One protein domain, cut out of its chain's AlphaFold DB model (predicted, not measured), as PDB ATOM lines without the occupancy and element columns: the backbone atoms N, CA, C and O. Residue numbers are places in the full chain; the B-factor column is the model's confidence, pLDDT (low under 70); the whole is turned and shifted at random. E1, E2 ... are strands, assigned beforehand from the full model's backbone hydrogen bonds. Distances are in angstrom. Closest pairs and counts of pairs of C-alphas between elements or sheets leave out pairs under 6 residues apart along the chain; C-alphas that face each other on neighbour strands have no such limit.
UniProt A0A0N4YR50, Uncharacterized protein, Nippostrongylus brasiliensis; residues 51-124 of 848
ATOM      1  N   CYS A  51      46.716  40.538  15.585       64.94
ATOM      2  CA  CYS A  51      46.204  40.078  16.877       64.94
ATOM      3  C   CYS A  51      45.658  41.219  17.756       64.94
ATOM      4  O   CYS A  51      45.846  41.210  18.974       64.94
ATOM      5  N   ASN A  52      45.059  42.239  17.130       73.88
ATOM      6  CA  ASN A  52      44.608  43.497  17.727       73.88
ATOM      7  C   ASN A  52      45.680  44.200  18.581       73.88
ATOM      8  O   ASN A  52      45.358  44.883  19.555       73.88
ATOM      9  N   SER A  53      46.969  43.993  18.271       77.25
ATOM     10  CA  SER A  53      48.112  44.402  19.111       77.25
ATOM     11  C   SER A  53      48.070  43.849  20.550       77.25
ATOM     12  O   SER A  53      48.735  44.350  21.458       77.25
ATOM     13  N   ARG A  54      47.273  42.801  20.778       80.62
ATOM     14  CA  ARG A  54      46.992  42.145  22.064       80.62
ATOM     15  C   ARG A  54      47.405  40.674  22.053       80.62
ATOM     16  O   ARG A  54      46.951  39.892  22.884       80.62
ATOM     17  N   GLY A  55      48.286  40.293  21.136       82.50
ATOM     18  CA  GLY A  55      48.855  38.958  21.033       82.50
ATOM     19  C   GLY A  55      50.122  38.951  20.191       82.50
ATOM     20  O   GLY A  55      50.479  39.948  19.570       82.50
ATOM     21  N   SER A  56      50.800  37.810  20.175       79.50
ATOM     22  CA  SER A  56      51.932  37.534  19.296       79.50
ATOM     23  C   SER A  56      51.509  36.569  18.201       79.50
ATOM     24  O   SER A  56      50.801  35.595  18.453       79.50
ATOM     25  N   CYS A  57      51.953  36.810  16.973       68.81
ATOM     26  CA  CYS A  57      51.596  35.943  15.865       68.81
ATOM     27  C   CYS A  57      52.603  34.812  15.658       68.81
ATOM     28  O   CYS A  57      53.794  35.047  15.456       68.81
ATOM     29  N   THR A  58      52.104  33.576  15.634       66.69
ATOM     30  CA  THR A  58      52.909  32.379  15.363       66.69
ATOM     31  C   THR A  58      52.184  31.482  14.365       66.69
ATOM     32  O   THR A  58      51.037  31.112  14.608       66.69
ATOM     33  N   ASN A  59      52.823  31.121  13.243       57.50
ATOM     34  CA  ASN A  59      52.224  30.292  12.179       57.50
ATOM     35  C   ASN A  59      50.795  30.736  11.796       57.50
ATOM     36  O   ASN A  59      49.877  29.919  11.698       57.50
ATOM     37  N   SER A  60      50.609  32.053  11.652       57.91
ATOM     38  CA  SER A  60      49.343  32.703  11.257       57.91
ATOM     39  C   SER A  60      48.161  32.414  12.181       57.91
ATOM     40  O   SER A  60      46.999  32.490  11.788       57.91
ATOM     41  N   THR A  61      48.470  32.072  13.429       55.78
ATOM     42  CA  THR A  61      47.527  31.983  14.536       55.78
ATOM     43  C   THR A  61      47.954  32.994  15.591       55.78
ATOM     44  O   THR A  61      49.141  33.104  15.913       55.78
ATOM     45  N   CYS A  62      46.990  33.743  16.117       68.25
ATOM     46  CA  CYS A  62      47.238  34.679  17.199       68.25
ATOM     47  C   CYS A  62      47.366  33.946  18.533       68.25
ATOM     48  O   CYS A  62      46.469  33.212  18.942       68.25
ATOM     49  N   VAL A  63      48.492  34.155  19.211       78.25
ATOM     50  CA  VAL A  63      48.714  33.747  20.598       78.25
ATOM     51  C   VAL A  63      48.443  34.966  21.462       78.25
ATOM     52  O   VAL A  63      49.242  35.901  21.489       78.25
ATOM     53  N   CYS A  64      47.288  34.994  22.118       78.75
ATOM     54  CA  CYS A  64      46.845  36.170  22.854       78.75
ATOM     55  C   CYS A  64      47.670  36.423  24.112       78.75
ATOM     56  O   CYS A  64      48.066  35.496  24.819       78.75
ATOM     57  N   ASN A  65      47.914  37.705  24.380       81.31
ATOM     58  CA  ASN A  65      48.517  38.160  25.620       81.31
ATOM     59  C   ASN A  65      47.554  37.879  26.782       81.31
ATOM     60  O   ASN A  65      46.339  37.771  26.603       81.31
ATOM     61  N   GLU A  66      48.103  37.792  27.990       78.62
ATOM     62  CA  GLU A  66      47.333  37.537  29.206       78.62
ATOM     63  C   GLU A  66      46.133  38.499  29.339       78.62
ATOM     64  O   GLU A  66      46.286  39.720  29.258       78.62
ATOM     65  N   GLY A  67      44.934  37.946  29.548       75.19
ATOM     66  CA  GLY A  67      43.686  38.713  29.646       75.19
ATOM     67  C   GLY A  67      42.926  38.908  28.337       75.19
ATOM     68  O   GLY A  67      41.876  39.553  28.349       75.19
ATOM     69  N   TYR A  68      43.398  38.317  27.238       78.56
ATOM     70  CA  TYR A  68      42.706  38.314  25.951       78.56
ATOM     71  C   TYR A  68      42.572  36.903  25.374       78.56
ATOM     72  O   TYR A  68      43.406  36.030  25.606       78.56
ATOM     73  N   THR A  69      41.502  36.681  24.619       68.62
ATOM     74  CA  THR A  69      41.189  35.428  23.927       68.62
ATOM     75  C   THR A  69      40.504  35.715  22.588       68.62
ATOM     76  O   THR A  69      40.308  36.871  22.209       68.62
ATOM     77  N   GLY A  70      40.132  34.660  21.870       59.28
ATOM     78  CA  GLY A  70      39.524  34.740  20.545       59.28
ATOM     79  C   GLY A  70      40.548  34.552  19.429       59.28
ATOM     80  O   GLY A  70      41.757  34.628  19.641       59.28
ATOM     81  N   ALA A  71      40.062  34.294  18.214       55.62
ATOM     82  CA  ALA A  71      40.920  34.059  17.048       55.62
ATOM     83  C   ALA A  71      41.785  35.282  16.679       55.62
ATOM     84  O   ALA A  71      42.796  35.132  15.993       55.62
ATOM     85  N   TYR A  72      41.387  36.464  17.160       62.59
ATOM     86  CA  TYR A  72      41.996  37.760  16.868       62.59
ATOM     87  C   TYR A  72      42.515  38.484  18.121       62.59
ATOM     88  O   TYR A  72      42.999  39.606  18.004       62.59
ATOM     89  N   CYS A  73      42.415  37.882  19.314       70.12
ATOM     90  CA  CYS A  73      42.724  38.532  20.601       70.12
ATOM     91  C   CYS A  73      41.920  39.817  20.872       70.12
ATOM     92  O   CYS A  73      42.378  40.750  21.531       70.12
ATOM     93  N   ASP A  74      40.703  39.848  20.344       73.88
ATOM     94  CA  ASP A  74      39.714  40.915  20.458       73.88
ATOM     95  C   ASP A  74      38.884  40.813  21.745       73.88
ATOM     96  O   ASP A  74      38.416  41.822  22.275       73.88
ATOM     97  N   THR A  75      38.746  39.606  22.292       73.88
ATOM     98  CA  THR A  75      37.879  39.340  23.440       73.88
ATOM     99  C   THR A  75      38.659  39.468  24.744       73.88
ATOM    100  O   THR A  75      39.588  38.705  24.996       73.88
ATOM    101  N   ARG A  76      38.291  40.427  25.603       78.00
ATOM    102  CA  ARG A  76      38.892  40.583  26.938       78.00
ATOM    103  C   ARG A  76      38.258  39.601  27.925       78.00
ATOM    104  O   ARG A  76      37.039  39.546  28.029       78.00
ATOM    105  N   ILE A  77      39.079  38.891  28.691       79.38
ATOM    106  CA  ILE A  77      38.638  37.934  29.717       79.38
ATOM    107  C   ILE A  77      39.050  38.388  31.115       79.38
ATOM    108  O   ILE A  77      39.969  39.190  31.281       79.38
ATOM    109  N   CYS A  78      38.355  37.876  32.130       81.38
ATOM    110  CA  CYS A  78      38.727  38.086  33.523       81.38
ATOM    111  C   CYS A  78      40.097  37.460  33.803       81.38
ATOM    112  O   CYS A  78      40.302  36.271  33.560       81.38
ATOM    113  N   THR A  79      41.018  38.256  34.341       83.62
ATOM    114  CA  THR A  79      42.312  37.774  34.842       83.62
ATOM    115  C   THR A  79      42.309  37.677  36.363       83.62
ATOM    116  O   THR A  79      41.439  38.249  37.019       83.62
ATOM    117  N   GLU A  80      43.328  37.042  36.946       80.12
ATOM    118  CA  GLU A  80      43.529  37.046  38.405       80.12
ATOM    119  C   GLU A  80      43.621  38.475  38.976       80.12
ATOM    120  O   GLU A  80      43.196  38.739  40.097       80.12
ATOM    121  N   ARG A  81      44.115  39.439  38.181       81.06
ATOM    122  CA  ARG A  81      44.171  40.864  38.558       81.06
ATOM    123  C   ARG A  81      42.801  41.538  38.600       81.06
ATOM    124  O   ARG A  81      42.662  42.593  39.225       81.06
ATOM    125  N   ASP A  82      41.818  40.970  37.911       84.12
ATOM    126  CA  ASP A  82      40.454  41.481  37.864       84.12
ATOM    127  C   ASP A  82      39.566  40.864  38.959       84.12
ATOM    128  O   ASP A  82      38.427  41.292  39.098       84.12
ATOM    129  N   GLU A  83      40.057  39.912  39.763       86.50
ATOM    130  CA  GLU A  83      39.276  39.268  40.831       86.50
ATOM    131  C   GLU A  83      38.627  40.294  41.779       86.50
ATOM    132  O   GLU A  83      39.279  41.167  42.359       86.50
ATOM    133  N   GLY A  84      37.301  40.207  41.910       83.81
ATOM    134  CA  GLY A  84      36.485  41.135  42.695       83.81
ATOM    135  C   GLY A  84      36.276  42.521  42.066       83.81
ATOM    136  O   GLY A  84      35.625  43.366  42.681       83.81
ATOM    137  N   ARG A  85      36.791  42.776  40.857       87.12
ATOM    138  CA  ARG A  85      36.621  44.025  40.093       87.12
ATOM    139  C   ARG A  85      35.714  43.805  38.876       87.12
ATOM    140  O   ARG A  85      35.475  42.661  38.493       87.12
ATOM    141  N   PRO A  86      35.209  44.879  38.236       84.62
ATOM    142  CA  PRO A  86      34.338  44.743  37.069       84.62
ATOM    143  C   PRO A  86      34.995  44.025  35.882       84.62
ATOM    144  O   PRO A  86      34.323  43.288  35.177       84.62
ATOM    145  N   GLY A  87      36.307  44.186  35.662       85.12
ATOM    146  CA  GLY A  87      36.997  43.526  34.547       85.12
ATOM    147  C   GLY A  87      36.316  43.815  33.194       85.12
ATOM    148  O   GLY A  87      36.065  44.988  32.909       85.12
ATOM    149  N   PRO A  88      36.056  42.804  32.338       86.12
ATOM    150  CA  PRO A  88      35.255  42.934  31.118       86.12
ATOM    151  C   PRO A  88      33.735  42.784  31.349       86.12
ATOM    152  O   PRO A  88      32.977  42.776  30.384       86.12
ATOM    153  N   CYS A  89      33.275  42.636  32.594       87.81
ATOM    154  CA  CYS A  89      31.876  42.366  32.908       87.81
ATOM    155  C   CYS A  89      31.013  43.628  32.798       87.81
ATOM    156  O   CYS A  89      31.328  44.676  33.366       87.81
ATOM    157  N   LEU A  90      29.893  43.510  32.089       88.25
ATOM    158  CA  LEU A  90      28.905  44.564  31.886       88.25
ATOM    159  C   LEU A  90      27.829  44.538  32.981       88.25
ATOM    160  O   LEU A  90      27.786  43.642  33.825       88.25
ATOM    161  N   HIS A  91      26.974  45.564  32.978       89.88
ATOM    162  CA  HIS A  91      25.795  45.692  33.848       89.88
ATOM    163  C   HIS A  91      26.072  45.497  35.352       89.88
ATOM    164  O   HIS A  91      25.208  45.051  36.100       89.88
ATOM    165  N   GLY A  92      27.276  45.849  35.817       85.31
ATOM    166  CA  GLY A  92      27.667  45.725  37.225       85.31
ATOM    167  C   GLY A  92      28.119  44.322  37.645       85.31
ATOM    168  O   GLY A  92      28.231  44.056  38.842       85.31
ATOM    169  N   GLY A  93      28.388  43.425  36.692       89.44
ATOM    170  CA  GLY A  93      29.043  42.147  36.965       89.44
ATOM    171  C   GLY A  93      30.466  42.319  37.511       89.44
ATOM    172  O   GLY A  93      31.106  43.355  37.328       89.44
ATOM    173  N   THR A  94      30.972  41.292  38.190       91.94
ATOM    174  CA  THR A  94      32.347  41.274  38.725       91.94
ATOM    175  C   THR A  94      33.062  39.992  38.341       91.94
ATOM    176  O   THR A  94      32.446  38.931  38.292       91.94
ATOM    177  N   CYS A  95      34.363  40.065  38.085       86.31
ATOM    178  CA  CYS A  95      35.170  38.881  37.832       86.31
ATOM    179  C   CYS A  95      35.328  38.054  39.110       86.31
ATOM    180  O   CYS A  95      35.739  38.575  40.150       86.31
ATOM    181  N   ARG A  96      34.995  36.766  39.018       82.69
ATOM    182  CA  ARG A  96      35.221  35.739  40.036       82.69
ATOM    183  C   ARG A  96      35.634  34.429  39.372       82.69
ATOM    184  O   ARG A  96      34.920  33.940  38.498       82.69
ATOM    185  N   HIS A  97      36.740  33.842  39.814       75.00
ATOM    186  CA  HIS A  97      37.319  32.614  39.248       75.00
ATOM    187  C   HIS A  97      37.523  32.698  37.726       75.00
ATOM    188  O   HIS A  97      37.089  31.816  36.981       75.00
ATOM    189  N   SER A  98      38.130  33.790  37.252       71.56
ATOM    190  CA  SER A  98      38.377  34.034  35.818       71.56
ATOM    191  C   SER A  98      37.113  34.079  34.937       71.56
ATOM    192  O   SER A  98      37.191  33.909  33.719       71.56
ATOM    193  N   ARG A  99      35.939  34.356  35.524       75.62
ATOM    194  CA  ARG A  99      34.660  34.520  34.816       75.62
ATOM    195  C   ARG A  99      33.842  35.682  35.384       75.62
ATOM    196  O   ARG A  99      33.942  35.997  36.564       75.62
ATOM    197  N   CYS A 100      32.974  36.285  34.575       83.75
ATOM    198  CA  CYS A 100      31.986  37.236  35.069       83.75
ATOM    199  C   CYS A 100      30.897  36.571  35.928       83.75
ATOM    200  O   CYS A 100      30.169  35.685  35.481       83.75
ATOM    201  N   SER A 101      30.775  37.039  37.167       87.56
ATOM    202  CA  SER A 101      29.640  36.812  38.055       87.56
ATOM    203  C   SER A 101      28.589  37.880  37.773       87.56
ATOM    204  O   SER A 101      28.775  39.047  38.134       87.56
ATOM    205  N   CYS A 102      27.498  37.479  37.125       86.44
ATOM    206  CA  CYS A 102      26.448  38.395  36.697       86.44
ATOM    207  C   CYS A 102      25.411  38.670  37.793       86.44
ATOM    208  O   CYS A 102      25.159  37.803  38.635       86.44
ATOM    209  N   PRO A 103      24.802  39.868  37.801       87.62
ATOM    210  CA  PRO A 103      23.617  40.142  38.607       87.62
ATOM    211  C   PRO A 103      22.426  39.254  38.197       87.62
ATOM    212  O   PRO A 103      22.385  38.805  37.056       87.62
ATOM    213  N   PRO A 104      21.412  39.063  39.065       80.00
ATOM    214  CA  PRO A 104      20.305  38.124  38.828       80.00
ATOM    215  C   PRO A 104      19.493  38.323  37.540       80.00
ATOM    216  O   PRO A 104      18.834  37.391  37.106       80.00
ATOM    217  N   SER A 105      19.508  39.520  36.944       82.31
ATOM    218  CA  SER A 105      18.750  39.840  35.722       82.31
ATOM    219  C   SER A 105      19.579  39.758  34.441       82.31
ATOM    220  O   SER A 105      19.048  40.012  33.364       82.31
ATOM    221  N   PHE A 106      20.866  39.417  34.539       83.00
ATOM    222  CA  PHE A 106      21.770  39.353  33.397       83.00
ATOM    223  C   PHE A 106      22.548  38.040  33.378       83.00
ATOM    224  O   PHE A 106      22.935  37.494  34.409       83.00
ATOM    225  N   HIS A 107      22.829  37.556  32.181       76.75
ATOM    226  CA  HIS A 107      23.685  36.411  31.914       76.75
ATOM    227  C   HIS A 107      24.501  36.659  30.632       76.75
ATOM    228  O   HIS A 107      24.468  37.754  30.063       76.75
ATOM    229  N   GLY A 108      25.299  35.685  30.204       71.12
ATOM    230  CA  GLY A 108      26.284  35.882  29.141       71.12
ATOM    231  C   GLY A 108      27.723  35.803  29.655       71.12
ATOM    232  O   GLY A 108      27.984  35.945  30.854       71.12
ATOM    233  N   GLU A 109      28.679  35.618  28.747       74.00
ATOM    234  CA  GLU A 109      30.120  35.611  29.052       74.00
ATOM    235  C   GLU A 109      30.588  36.907  29.739       74.00
ATOM    236  O   GLU A 109      31.414  36.856  30.653       74.00
ATOM    237  N   THR A 110      29.995  38.046  29.372       82.88
ATOM    238  CA  THR A 110      30.278  39.369  29.944       82.88
ATOM    239  C   THR A 110      29.047  40.003  30.595       82.88
ATOM    240  O   THR A 110      29.020  41.217  30.770       82.88
ATOM    241  N   CYS A 111      28.020  39.224  30.955       86.19
ATOM    242  CA  CYS A 111      26.743  39.727  31.491       86.19
ATOM    243  C   CYS A 111      25.999  40.675  30.537       86.19
ATOM    244  O   CYS A 111      25.360  41.632  30.969       86.19
ATOM    245  N   GLN A 112      26.140  40.454  29.232       85.81
ATOM    246  CA  GLN A 112      25.642  41.340  28.184       85.81
ATOM    247  C   GLN A 112      24.174  41.107  27.807       85.81
ATOM    248  O   GLN A 112      23.590  41.968  27.159       85.81
ATOM    249  N   VAL A 113      23.591  39.969  28.195       79.44
ATOM    250  CA  VAL A 113      22.224  39.576  27.829       79.44
ATOM    251  C   VAL A 113      21.340  39.568  29.076       79.44
ATOM    252  O   VAL A 113      21.787  39.172  30.150       79.44
ATOM    253  N   GLU A 114      20.095  40.021  28.963       78.81
ATOM    254  CA  GLU A 114      19.110  39.913  30.046       78.81
ATOM    255  C   GLU A 114      18.570  38.481  30.149       78.81
ATOM    256  O   GLU A 114      18.360  37.825  29.134       78.81
ATOM    257  N   THR A 115      18.250  38.002  31.353       74.00
ATOM    258  CA  THR A 115      17.774  36.617  31.577       74.00
ATOM    259  C   THR A 115      16.435  36.280  30.910       74.00
ATOM    260  O   THR A 115      16.034  35.117  30.888       74.00
ATOM    261  N   VAL A 116      15.730  37.281  30.375       66.06
ATOM    262  CA  VAL A 116      14.540  37.106  29.527       66.06
ATOM    263  C   VAL A 116      14.885  36.603  28.122       66.06
ATOM    264  O   VAL A 116      13.998  36.203  27.382       66.06
ATOM    265  N   GLN A 117      16.150  36.604  27.724       63.91
ATOM    266  CA  GLN A 117      16.595  36.031  26.458       63.91
ATOM    267  C   GLN A 117      17.423  34.781  26.733       63.91
ATOM    268  O   GLN A 117      17.827  34.526  27.862       63.91
ATOM    269  N   SER A 118      17.612  33.943  25.719       60.09
ATOM    270  CA  SER A 118      18.533  32.813  25.828       60.09
ATOM    271  C   SER A 118      19.939  33.248  25.407       60.09
ATOM    272  O   SER A 118      20.087  34.148  24.578       60.09
ATOM    273  N   VAL A 119      20.979  32.642  25.988       63.03
ATOM    274  CA  VAL A 119      22.367  33.016  25.681       63.03
ATOM    275  C   VAL A 119      23.292  31.812  25.570       63.03
ATOM    276  O   VAL A 119      23.137  30.793  26.256       63.03
ATOM    277  N   TRP A 120      24.301  31.996  24.722       57.53
ATOM    278  CA  TRP A 120      25.411  31.085  24.506       57.53
ATOM    279  C   TRP A 120      26.676  31.643  25.106       57.53
ATOM    280  O   TRP A 120      27.205  32.649  24.642       57.53
ATOM    281  N   ASP A 121      27.179  30.948  26.119       56.06
ATOM    282  CA  ASP A 121      28.447  31.294  26.743       56.06
ATOM    283  C   ASP A 121      29.538  30.366  26.227       56.06
ATOM    284  O   ASP A 121      29.382  29.141  26.268       56.06
ATOM    285  N   ARG A 122      30.689  30.912  25.835       56.47
ATOM    286  CA  ARG A 122      31.895  30.094  25.740       56.47
ATOM    287  C   ARG A 122      32.373  29.770  27.155       56.47
ATOM    288  O   ARG A 122      32.414  30.639  28.022       56.47
ATOM    289  N   ILE A 123      32.738  28.517  27.403       56.56
ATOM    290  CA  ILE A 123      33.444  28.111  28.618       56.56
ATOM    291  C   ILE A 123      34.930  27.999  28.257       56.56
ATOM    292  O   ILE A 123      35.307  27.077  27.526       56.56
ATOM    293  N   PRO A 124      35.794  28.905  28.754       51.09
ATOM    294  CA  PRO A 124      37.230  28.809  28.538       51.09
ATOM    295  C   PRO A 124      37.763  27.527  29.185       51.09
ATOM    296  O   PRO A 124      37.795  27.393  30.406       51.09
TER     297      PRO A 124
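AT A GLANCE: This is residues 51 to 124 of the 848 residues of an uncharacterized protein of Nippostrongylus brasiliensis (UniProt A0A0N4YR50). With little regular structure, the domain is an elongated string of loops, with hairpin E1-E2 at one end, hairpin E3-E4 among loops toward the other, and strand E5 away from both. The printed part has 74 residues with five named strands, E1 to E5 in order, and no named helix: all strand, though under half of the residues are in named elements. It is only just compact, close to loose (radius of gyration of the C-alphas 13.3 A), spanning 42 by 26 by 17 A.

HOW THE PARTS SIT: E1, residues 55 to 58, and E2, residues 61 to 64, form an antiparallel hairpin at 149 degrees; N 56 and O 63, 2.8 A apart, are within hydrogen-bond range. E3, residues 94 to 96, and E4, residues 99 to 101, form another at 124 degrees, with N 96 and O 99 at 2.8 A. E5, residues 119 to 123, pairs with no named strand and is apart from the other four.

IN THESE COORDINATES: E1, 9.6 A long, begins at C-alpha 55 (48.855, 38.958, 21.033). E2 measures 9.3 A, E3 and E4 6.4 A each. E5, 12.5 A, ends at C-alpha 123 (33.444, 28.111, 28.618).

THE WHOLE: The farthest C-alphas, Asn 59 and Pro 104, are 42.3 A apart. The printed part has no cut; links E2 to E3 and E4 to E5 are long. pLDDT is under 70 at residues 51, 57 to 62, 69 to 72 and 116 to 124.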